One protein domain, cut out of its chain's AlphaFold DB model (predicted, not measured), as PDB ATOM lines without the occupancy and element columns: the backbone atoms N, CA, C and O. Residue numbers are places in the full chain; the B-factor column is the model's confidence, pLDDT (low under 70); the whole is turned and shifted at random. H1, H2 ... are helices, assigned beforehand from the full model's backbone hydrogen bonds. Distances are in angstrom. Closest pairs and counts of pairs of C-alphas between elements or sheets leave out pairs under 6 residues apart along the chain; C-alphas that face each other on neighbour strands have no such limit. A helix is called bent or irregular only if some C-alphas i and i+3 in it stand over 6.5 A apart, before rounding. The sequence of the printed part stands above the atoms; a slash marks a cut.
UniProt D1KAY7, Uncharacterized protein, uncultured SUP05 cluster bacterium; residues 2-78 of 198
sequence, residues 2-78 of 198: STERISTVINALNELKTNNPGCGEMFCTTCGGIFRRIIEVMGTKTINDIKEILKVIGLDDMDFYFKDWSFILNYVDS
ATOM      1  N   SER A   2      47.781  93.927 -40.011       66.38
ATOM      2  CA  SER A   2      47.618  93.087 -38.807       66.38
ATOM      3  C   SER A   2      46.695  93.718 -37.756       66.38
ATOM      4  O   SER A   2      45.792  93.049 -37.271       66.38
ATOM      5  N   THR A   3      46.849  95.013 -37.471       80.75
ATOM      6  CA  THR A   3      46.134  95.704 -36.381       80.75
ATOM      7  C   THR A   3      44.612  95.713 -36.544       80.75
ATOM      8  O   THR A   3      43.894  95.502 -35.579       80.75
ATOM      9  N   GLU A   4      44.095  95.889 -37.763       86.38
ATOM     10  CA  GLU A   4      42.647  95.874 -38.025       86.38
ATOM     11  C   GLU A   4      42.031  94.485 -37.785       86.38
ATOM     12  O   GLU A   4      40.962  94.357 -37.185       86.38
ATOM     13  N   ARG A   5      42.746  93.421 -38.183       87.81
ATOM     14  CA  ARG A   5      42.328  92.034 -37.930       87.81
ATOM     15  C   ARG A   5      42.410  91.692 -36.442       87.81
ATOM     16  O   ARG A   5      41.490  91.067 -35.926       87.81
ATOM     17  N   ILE A   6      43.459  92.151 -35.754       92.31
ATOM     18  CA  ILE A   6      43.598  92.038 -34.295       92.31
ATOM     19  C   ILE A   6      42.395  92.693 -33.601       92.31
ATOM     20  O   ILE A   6      41.695  92.024 -32.842       92.31
ATOM     21  N   SER A   7      42.089  93.954 -33.924       92.75
ATOM     22  CA  SER A   7      40.946  94.678 -33.353       92.75
ATOM     23  C   SER A   7      39.618  93.978 -33.629       92.75
ATOM     24  O   SER A   7      38.772  93.907 -32.744       92.75
ATOM     25  N   THR A   8      39.441  93.409 -34.823       93.44
ATOM     26  CA  THR A   8      38.226  92.657 -35.174       93.44
ATOM     27  C   THR A   8      38.027  91.446 -34.260       93.44
ATOM     28  O   THR A   8      36.937  91.258 -33.723       93.44
ATOM     29  N   VAL A   9      39.077  90.647 -34.036       94.88
ATOM     30  CA  VAL A   9      39.004  89.467 -33.156       94.88
ATOM     31  C   VAL A   9      38.764  89.880 -31.705       94.88
ATOM     32  O   VAL A   9      37.903  89.301 -31.044       94.88
ATOM     33  N   ILE A  10      39.475  90.897 -31.211       94.88
ATOM     34  CA  ILE A  10      39.297  91.396 -29.839       94.88
ATOM     35  C   ILE A  10      37.878  91.913 -29.624       94.88
ATOM     36  O   ILE A  10      37.257  91.578 -28.618       94.88
ATOM     37  N   ASN A  11      37.350  92.705 -30.557       94.81
ATOM     38  CA  ASN A  11      35.999  93.244 -30.454       94.81
ATOM     39  C   ASN A  11      34.969  92.115 -30.420       94.81
ATOM     40  O   ASN A  11      34.116  92.115 -29.540       94.81
ATOM     41  N   ALA A  12      35.115  91.098 -31.274       94.31
ATOM     42  CA  ALA A  12      34.244  89.926 -31.239       94.31
ATOM     43  C   ALA A  12      34.310  89.186 -29.887       94.31
ATOM     44  O   ALA A  12      33.278  88.808 -29.338       94.31
ATOM     45  N   LEU A  13      35.502  89.002 -29.311       93.94
ATOM     46  CA  LEU A  13      35.661  88.363 -27.997       93.94
ATOM     47  C   LEU A  13      35.066  89.211 -26.858       93.94
ATOM     48  O   LEU A  13      34.390  88.679 -25.974       93.94
ATOM     49  N   ASN A  14      35.256  90.531 -26.897       93.31
ATOM     50  CA  ASN A  14      34.672  91.472 -25.939       93.31
ATOM     51  C   ASN A  14      33.140  91.522 -26.036       93.31
ATOM     52  O   ASN A  14      32.461  91.552 -25.008       93.31
ATOM     53  N   GLU A  15      32.585  91.495 -27.247       93.44
ATOM     54  CA  GLU A  15      31.142  91.404 -27.480       93.44
ATOM     55  C   GLU A  15      30.581  90.094 -26.926       93.44
ATOM     56  O   GLU A  15      29.574  90.112 -26.218       93.44
ATOM     57  N   LEU A  16      31.255  88.962 -27.163       92.19
ATOM     58  CA  LEU A  16      30.855  87.670 -26.599       92.19
ATOM     59  C   LEU A  16      30.849  87.702 -25.067       92.19
ATOM     60  O   LEU A  16      29.872  87.261 -24.464       92.19
ATOM     61  N   LYS A  17      31.887  88.272 -24.441       91.12
ATOM     62  CA  LYS A  17      31.961  88.460 -22.982       91.12
ATOM     63  C   LYS A  17      30.844  89.352 -22.445       91.12
ATOM     64  O   LYS A  17      30.270  89.044 -21.407       91.12
ATOM     65  N   THR A  18      30.539  90.442 -23.145       90.00
ATOM     66  CA  THR A  18      29.534  91.427 -22.718       90.00
ATOM     67  C   THR A  18      28.114  90.877 -22.851       90.00
ATOM     68  O   THR A  18      27.304  91.033 -21.941       90.00
ATOM     69  N   ASN A  19      27.823  90.188 -23.955       87.75
ATOM     70  CA  ASN A  19      26.491  89.655 -24.253       87.75
ATOM     71  C   ASN A  19      26.184  88.342 -23.521       87.75
ATOM     72  O   ASN A  19      25.024  87.947 -23.438       87.75
ATOM     73  N   ASN A  20      27.205  87.662 -22.990       82.56
ATOM     74  CA  ASN A  20      27.058  86.393 -22.278       82.56
ATOM     75  C   ASN A  20      27.693  86.497 -20.885       82.56
ATOM     76  O   ASN A  20      28.709  85.843 -20.623       82.56
ATOM     77  N   PRO A  21      27.123  87.329 -19.990       75.19
ATOM     78  CA  PRO A  21      27.680  87.533 -18.665       75.19
ATOM     79  C   PRO A  21      27.736  86.202 -17.904       75.19
ATOM     80  O   PRO A  21      26.764  85.449 -17.829       75.19
ATOM     81  N   GLY A  22      28.910  85.906 -17.354       71.06
ATOM     82  CA  GLY A  22      29.157  84.753 -16.496       71.06
ATOM     83  C   GLY A  22      29.426  85.170 -15.053       71.06
ATOM     84  O   GLY A  22      29.261  86.330 -14.675       71.06
ATOM     85  N   CYS A  23      29.901  84.218 -14.246       76.00
ATOM     86  CA  CYS A  23      30.665  84.567 -13.045       76.00
ATOM     87  C   CYS A  23      31.771  85.558 -13.452       76.00
ATOM     88  O   CYS A  23      32.380  85.354 -14.498       76.00
ATOM     89  N   GLY A  24      31.995  86.626 -12.678       72.31
ATOM     90  CA  GLY A  24      32.871  87.741 -13.076       72.31
ATOM     91  C   GLY A  24      34.318  87.349 -13.410       72.31
ATOM     92  O   GLY A  24      35.010  88.098 -14.093       72.31
ATOM     93  N   GLU A  25      34.745  86.161 -12.984       80.12
ATOM     94  CA  GLU A  25      36.071  85.610 -13.238       80.12
ATOM     95  C   GLU A  25      36.183  84.911 -14.604       80.12
ATOM     96  O   GLU A  25      35.277  84.195 -15.053       80.12
ATOM     97  N   MET A  26      37.353  85.049 -15.245       82.06
ATOM     98  CA  MET A  26      37.675  84.328 -16.485       82.06
ATOM     99  C   MET A  26      37.560  82.811 -16.289       82.06
ATOM    100  O   MET A  26      36.995  82.117 -17.136       82.06
ATOM    101  N   PHE A  27      38.012  82.327 -15.128       83.81
ATOM    102  CA  PHE A  27      37.896  80.941 -14.691       83.81
ATOM    103  C   PHE A  27      37.190  80.867 -13.345       83.81
ATOM    104  O   PHE A  27      37.596  81.500 -12.379       83.81
ATOM    105  N   CYS A  28      36.160  80.031 -13.271       84.19
ATOM    106  CA  CYS A  28      35.494  79.678 -12.024       84.19
ATOM    107  C   CYS A  28      35.470  78.155 -11.909       84.19
ATOM    108  O   CYS A  28      35.017  77.478 -12.829       84.19
ATOM    109  N   THR A  29      35.923  77.606 -10.783       80.19
ATOM    110  CA  THR A  29      35.963  76.153 -10.542       80.19
ATOM    111  C   THR A  29      34.576  75.510 -10.515       80.19
ATOM    112  O   THR A  29      34.441  74.331 -10.822       80.19
ATOM    113  N   THR A  30      33.532  76.285 -10.211       82.94
ATOM    114  CA  THR A  30      32.148  75.800 -10.141       82.94
ATOM    115  C   THR A  30      31.450  75.814 -11.500       82.94
ATOM    116  O   THR A  30      30.779  74.852 -11.863       82.94
ATOM    117  N   CYS A  31      31.573  76.907 -12.262       82.81
ATOM    118  CA  CYS A  31      30.804  77.097 -13.500       82.81
ATOM    119  C   CYS A  31      31.654  77.201 -14.772       82.81
ATOM    120  O   CYS A  31      31.102  77.353 -15.855       82.81
ATOM    121  N   GLY A  32      32.982  77.132 -14.669       81.44
ATOM    122  CA  GLY A  32      33.910  77.351 -15.780       81.44
ATOM    123  C   GLY A  32      34.152  78.825 -16.135       81.44
ATOM    124  O   GLY A  32      34.999  79.103 -16.977       81.44
ATOM    125  N   GLY A  33      33.459  79.765 -15.483       87.88
ATOM    126  CA  GLY A  33      33.660  81.209 -15.645       87.88
ATOM    127  C   GLY A  33      33.227  81.747 -17.010       87.88
ATOM    128  O   GLY A  33      32.468  81.108 -17.746       87.88
ATOM    129  N   ILE A  34      33.721  82.940 -17.347       88.25
ATOM    130  CA  ILE A  34      33.511  83.573 -18.660       88.25
ATOM    131  C   ILE A  34      34.068  82.699 -19.790       88.25
ATOM    132  O   ILE A  34      33.440  82.599 -20.844       88.25
ATOM    133  N   PHE A  35      35.199  82.024 -19.562       89.94
ATOM    134  CA  PHE A  35      35.825  81.143 -20.547       89.94
ATOM    135  C   PHE A  35      34.835  80.115 -21.109       89.94
ATOM    136  O   PHE A  35      34.610  80.074 -22.319       89.94
ATOM    137  N   ARG A  36      34.190  79.328 -20.235       88.88
ATOM    138  CA  ARG A  36      33.251  78.280 -20.665       88.88
ATOM    139  C   ARG A  36      32.092  78.858 -21.474       88.88
ATOM    140  O   ARG A  36      31.746  78.304 -22.513       88.88
ATOM    141  N   ARG A  37      31.523  79.978 -21.018       88.94
ATOM    142  CA  ARG A  37      30.405  80.640 -21.705       88.94
ATOM    143  C   ARG A  37      30.781  81.083 -23.107       88.94
ATOM    144  O   ARG A  37      30.041  80.798 -24.040       88.94
ATOM    145  N   ILE A  38      31.934  81.729 -23.259       91.69
ATOM    146  CA  ILE A  38      32.393  82.190 -24.569       91.69
ATOM    147  C   ILE A  38      32.607  81.007 -25.507       91.69
ATOM    148  O   ILE A  38      32.153  81.071 -26.643       91.69
ATOM    149  N   ILE A  39      33.231  79.921 -25.044       91.69
ATOM    150  CA  ILE A  39      33.430  78.720 -25.866       91.69
ATOM    151  C   ILE A  39      32.096  78.101 -26.316       91.69
ATOM    152  O   ILE A  39      31.974  77.733 -27.480       91.69
ATOM    153  N   GLU A  40      31.091  78.024 -25.435       90.56
ATOM    154  CA  GLU A  40      29.767  77.458 -25.754       90.56
ATOM    155  C   GLU A  40      29.016  78.252 -26.838       90.56
ATOM    156  O   GLU A  40      28.263  77.663 -27.613       90.56
ATOM    157  N   VAL A  41      29.211  79.574 -26.902       92.94
ATOM    158  CA  VAL A  41      28.482  80.462 -27.829       92.94
ATOM    159  C   VAL A  41      29.317  80.955 -29.015       92.94
ATOM    160  O   VAL A  41      28.806  81.676 -29.873       92.94
ATOM    161  N   MET A  42      30.606  80.608 -29.075       94.69
ATOM    162  CA  MET A  42      31.506  81.106 -30.110       94.69
ATOM    163  C   MET A  42      31.112  80.571 -31.491       94.69
ATOM    164  O   MET A  42      31.092  79.367 -31.741       94.69
ATOM    165  N   GLY A  43      30.851  81.488 -32.422       94.69
ATOM    166  CA  GLY A  43      30.536  81.144 -33.804       94.69
ATOM    167  C   GLY A  43      31.752  80.658 -34.601       94.69
ATOM    168  O   GLY A  43      32.898  81.036 -34.345       94.69
ATOM    169  N   THR A  44      31.488  79.883 -35.656       95.56
ATOM    170  CA  THR A  44      32.514  79.363 -36.582       95.56
ATOM    171  C   THR A  44      33.351  80.461 -37.237       95.56
ATOM    172  O   THR A  44      34.543  80.269 -37.462       95.56
ATOM    173  N   LYS A  45      32.755  81.630 -37.505       95.56
ATOM    174  CA  LYS A  45      33.474  82.796 -38.031       95.56
ATOM    175  C   LYS A  45      34.583  83.250 -37.076       95.56
ATOM    176  O   LYS A  45      35.733  83.303 -37.490       95.56
ATOM    177  N   THR A  46      34.262  83.495 -35.803       95.69
ATOM    178  CA  THR A  46      35.237  83.925 -34.785       95.69
ATOM    179  C   THR A  46      36.345  82.891 -34.593       95.69
ATOM    180  O   THR A  46      37.514  83.255 -34.503       95.69
ATOM    181  N   ILE A  47      35.998  81.601 -34.607       96.69
ATOM    182  CA  ILE A  47      36.973  80.500 -34.564       96.69
ATOM    183  C   ILE A  47      37.956  80.587 -35.738       96.69
ATOM    184  O   ILE A  47      39.166  80.481 -35.543       96.69
ATOM    185  N   ASN A  48      37.454  80.787 -36.957       96.88
ATOM    186  CA  ASN A  48      38.301  80.905 -38.142       96.88
ATOM    187  C   ASN A  48      39.157  82.176 -38.100       96.88
ATOM    188  O   ASN A  48      40.343  82.113 -38.417       96.88
ATOM    189  N   ASP A  49      38.601  83.299 -37.649       96.25
ATOM    190  CA  ASP A  49      39.344  84.551 -37.502       96.25
ATOM    191  C   ASP A  49      40.492  84.406 -36.484       96.25
ATOM    192  O   ASP A  49      41.605  84.871 -36.745       96.25
ATOM    193  N   ILE A  50      40.270  83.683 -35.377       97.12
ATOM    194  CA  ILE A  50      41.317  83.325 -34.405       97.12
ATOM    195  C   ILE A  50      42.411  82.466 -35.060       97.12
ATOM    196  O   ILE A  50      43.601  82.749 -34.924       97.12
ATOM    197  N   LYS A  51      42.037  81.430 -35.814       97.38
ATOM    198  CA  LYS A  51      43.014  80.573 -36.507       97.38
ATOM    199  C   LYS A  51      43.862  81.354 -37.502       97.38
ATOM    200  O   LYS A  51      45.069  81.148 -37.595       97.38
ATOM    201  N   GLU A  52      43.249  82.272 -38.239       96.19
ATOM    202  CA  GLU A  52      43.969  83.106 -39.195       96.19
ATOM    203  C   GLU A  52      44.868  84.143 -38.513       96.19
ATOM    204  O   GLU A  52      45.967  84.403 -39.008       96.19
ATOM    205  N   ILE A  53      44.450  84.721 -37.380       96.19
ATOM    206  CA  ILE A  53      45.273  85.716 -36.680       96.19
ATOM    207  C   ILE A  53      46.511  85.069 -36.045       96.19
ATOM    208  O   ILE A  53      47.611  85.612 -36.163       96.19
ATOM    209  N   LEU A  54      46.380  83.855 -35.496       96.81
ATOM    210  CA  LEU A  54      47.492  83.085 -34.915       96.81
ATOM    211  C   LEU A  54      48.625  82.788 -35.915       96.81
ATOM    212  O   LEU A  54      49.783  82.631 -35.515       96.81
ATOM    213  N   LYS A  55      48.331  82.771 -37.221       95.75
ATOM    214  CA  LYS A  55      49.338  82.586 -38.282       95.75
ATOM    215  C   LYS A  55      50.246  83.798 -38.484       95.75
ATOM    216  O   LYS A  55      51.334  83.638 -39.033       95.75
ATOM    217  N   VAL A  56      49.812  84.994 -38.084       94.12
ATOM    218  CA  VAL A  56      50.491  86.252 -38.448       94.12
ATOM    219  C   VAL A  56      50.978  87.078 -37.262       94.12
ATOM    220  O   VAL A  56      51.894  87.875 -37.445       94.12
ATOM    221  N   ILE A  57      50.404  86.904 -36.071       95.19
ATOM    222  CA  ILE A  57      50.790  87.683 -34.885       95.19
ATOM    223  C   ILE A  57      52.112  87.220 -34.264       95.19
ATOM    224  O   ILE A  57      52.530  86.072 -34.446       95.19
ATOM    225  N   GLY A  58      52.770  88.118 -33.534       94.00
ATOM    226  CA  GLY A  58      53.969  87.828 -32.742       94.00
ATOM    227  C   GLY A  58      53.690  87.720 -31.241       94.00
ATOM    228  O   GLY A  58      52.559  87.886 -30.781       94.00
ATOM    229  N   LEU A  59      54.746  87.490 -30.456       93.00
ATOM    230  CA  LEU A  59      54.655  87.467 -28.990       93.00
ATOM    231  C   LEU A  59      54.235  88.820 -28.400       93.00
ATOM    232  O   LEU A  59      53.508  88.864 -27.412       93.00
ATOM    233  N   ASP A  60      54.665  89.929 -29.002       92.12
ATOM    234  CA  ASP A  60      54.278  91.264 -28.537       92.12
ATOM    235  C   ASP A  60      52.769  91.506 -28.703       92.12
ATOM    236  O   ASP A  60      52.135  92.038 -27.792       92.12
ATOM    237  N   ASP A  61      52.171  91.039 -29.803       94.00
ATOM    238  CA  ASP A  61      50.721  91.116 -30.001       94.00
ATOM    239  C   ASP A  61      49.973  90.245 -28.985       94.00
ATOM    240  O   ASP A  61      48.948  90.653 -28.442       94.00
ATOM    241  N   MET A  62      50.495  89.046 -28.707       91.75
ATOM    242  CA  MET A  62      49.921  88.133 -27.719       91.75
ATOM    243  C   MET A  62      49.842  88.777 -26.332       91.75
ATOM    244  O   MET A  62      48.791  88.725 -25.693       91.75
ATOM    245  N   ASP A  63      50.919  89.425 -25.894       89.94
ATOM    246  CA  ASP A  63      50.976  90.085 -24.588       89.94
ATOM    247  C   ASP A  63      50.152  91.369 -24.519       89.94
ATOM    248  O   ASP A  63      49.565  91.667 -23.480       89.94
ATOM    249  N   PHE A  64      50.140  92.156 -25.595       90.88
ATOM    250  CA  PHE A  64      49.499  93.467 -25.580       90.88
ATOM    251  C   PHE A  64      47.988  93.375 -25.811       90.88
ATOM    252  O   PHE A  64      47.211  94.044 -25.134       90.88
ATOM    253  N   TYR A  65      47.562  92.530 -26.748       92.25
ATOM    254  CA  TYR A  65      46.176  92.469 -27.207       92.25
ATOM    255  C   TYR A  65      45.406  91.262 -26.672       92.25
ATOM    256  O   TYR A  65      44.198  91.345 -26.447       92.25
ATOM    257  N   PHE A  66      46.086  90.130 -26.477       92.12
ATOM    258  CA  PHE A  66      45.434  88.844 -26.225       92.12
ATOM    259  C   PHE A  66      45.744  88.233 -24.858       92.12
ATOM    260  O   PHE A  66      45.392  87.078 -24.624       92.12
ATOM    261  N   LYS A  67      46.346  88.982 -23.929       88.38
ATOM    262  CA  LYS A  67      46.739  88.479 -22.603       88.38
ATOM    263  C   LYS A  67      45.603  87.750 -21.882       88.38
ATOM    264  O   LYS A  67      45.743  86.576 -21.532       88.38
ATOM    265  N   ASP A  68      44.458  88.416 -21.751       87.56
ATOM    266  CA  ASP A  68      43.264  87.873 -21.086       87.56
ATOM    267  C   ASP A  68      42.578  86.778 -21.916       87.56
ATOM    268  O   ASP A  68      41.827  85.958 -21.395       87.56
ATOM    269  N   TRP A  69      42.878  86.733 -23.212       92.56
ATOM    270  CA  TRP A  69      42.301  85.814 -24.189       92.56
ATOM    271  C   TRP A  69      43.175  84.593 -24.475       92.56
ATOM    272  O   TRP A  69      42.738  83.686 -25.180       92.56
ATOM    273  N   SER A  70      44.384  84.537 -23.914       90.44
ATOM    274  CA  SER A  70      45.399  83.509 -24.177       90.44
ATOM    275  C   SER A  70      44.857  82.082 -24.070       90.44
ATOM    276  O   SER A  70      45.092  81.260 -24.953       90.44
ATOM    277  N   PHE A  71      44.053  81.808 -23.045       89.50
ATOM    278  CA  PHE A  71      43.415  80.507 -22.862       89.50
ATOM    279  C   PHE A  71      42.384  80.170 -23.941       89.50
ATOM    280  O   PHE A  71      42.300  79.019 -24.360       89.50
ATOM    281  N   ILE A  72      41.610  81.155 -24.407       93.69
ATOM    282  CA  ILE A  72      40.654  80.957 -25.504       93.69
ATOM    283  C   ILE A  72      41.405  80.673 -26.799       93.69
ATOM    284  O   ILE A  72      41.049  79.739 -27.510       93.69
ATOM    285  N   LEU A  73      42.471  81.425 -27.083       95.25
ATOM    286  CA  LEU A  73      43.292  81.199 -28.272       95.25
ATOM    287  C   LEU A  73      43.889  79.784 -28.282       95.25
ATOM    288  O   LEU A  73      43.773  79.082 -29.285       95.25
ATOM    289  N   ASN A  74      44.458  79.349 -27.153       93.69
ATOM    290  CA  ASN A  74      45.010  78.001 -27.008       93.69
ATOM    291  C   ASN A  74      43.928  76.911 -27.122       93.69
ATOM    292  O   ASN A  74      44.158  75.871 -27.727       93.69
ATOM    293  N   TYR A  75      42.728  77.147 -26.585       94.12
ATOM    294  CA  TYR A  75      41.621  76.195 -26.706       94.12
ATOM    295  C   TYR A  75      41.125  76.052 -28.153       94.12
ATOM    296  O   TYR A  75      40.867  74.943 -28.617       94.12
ATOM    297  N   VAL A  76      40.988  77.170 -28.872       96.25
ATOM    298  CA  VAL A  76      40.453  77.199 -30.243       96.25
ATOM    299  C   VAL A  76      41.417  76.567 -31.250       96.25
ATOM    300  O   VAL A  76      40.980  75.858 -32.166       96.25
ATOM    301  N   ASP A  77      42.713  76.836 -31.112       96.25
ATOM    302  CA  ASP A  77      43.752  76.268 -31.966       96.25
ATOM    303  C   ASP A  77      45.083  76.175 -31.218       96.25
ATOM    304  O   ASP A  77      45.954  77.035 -31.348       96.25
ATOM    305  N   SER A  78      45.249  75.106 -30.440       94.25
ATOM    306  CA  SER A  78      46.455  74.881 -29.636       94.25
ATOM    307  C   SER A  78      47.725  74.804 -30.483       94.25
ATOM    308  O   SER A  78      48.760  75.348 -30.109       94.25
TER     309      SER A  78
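This is residues 2 to 78 of the 198 residues of an uncharacterized protein of uncultured SUP05 cluster bacterium (UniProt D1KAY7). A long helix, H1, makes one side of a crossed helical packing, with H2 and H3 packed on its later and earlier parts. H5 packs on H2 and H3, and short H4 lies near H1 and H5. The 77 printed residues, all helix in class, hold H1 to H5 in chain order and are compact, radius of gyration of the C-alphas 12.1 A, spanning 35 by 22 by 20 A.

H1, residues 2 to 19, runs 25.9 A from C-alpha 2 at (47.618, 93.087, -38.807). H2 is residues 33 to 41, 13.3 A; H3, 44 to 54, 15.5 A; H4, 59 to 65, 10.0 A; H5, 67 to 76, 15.0 A, ending at (40.453, 77.199, -30.243). H5 is irregular: C-alphas 68 and 71 are 7.6 A apart.

H1, with residues 13 to 17 alone, touches H2 about perpendicular, 77 degrees; closest C-alphas Leu 16 and Ile 38, 6.0 A. H1, with residues 5 to 12 alone, touches H3; closest C-alphas Val 9 and Asp 49, 6.6 A. H5 touches H3; closest C-alphas Ile 47 and Val 76, 6.5 A. Every O i to N i+4 pair is within hydrogen-bond range in H1, H3 and H4, 4 of 5 in H2, 4 of 6 in H5.

The farthest C-alphas, Ser 2 and Thr 30, are 36.9 A apart. The printed part has no cut; the link H1 to H2 is long, and residue 2 alone has pLDDT under 70.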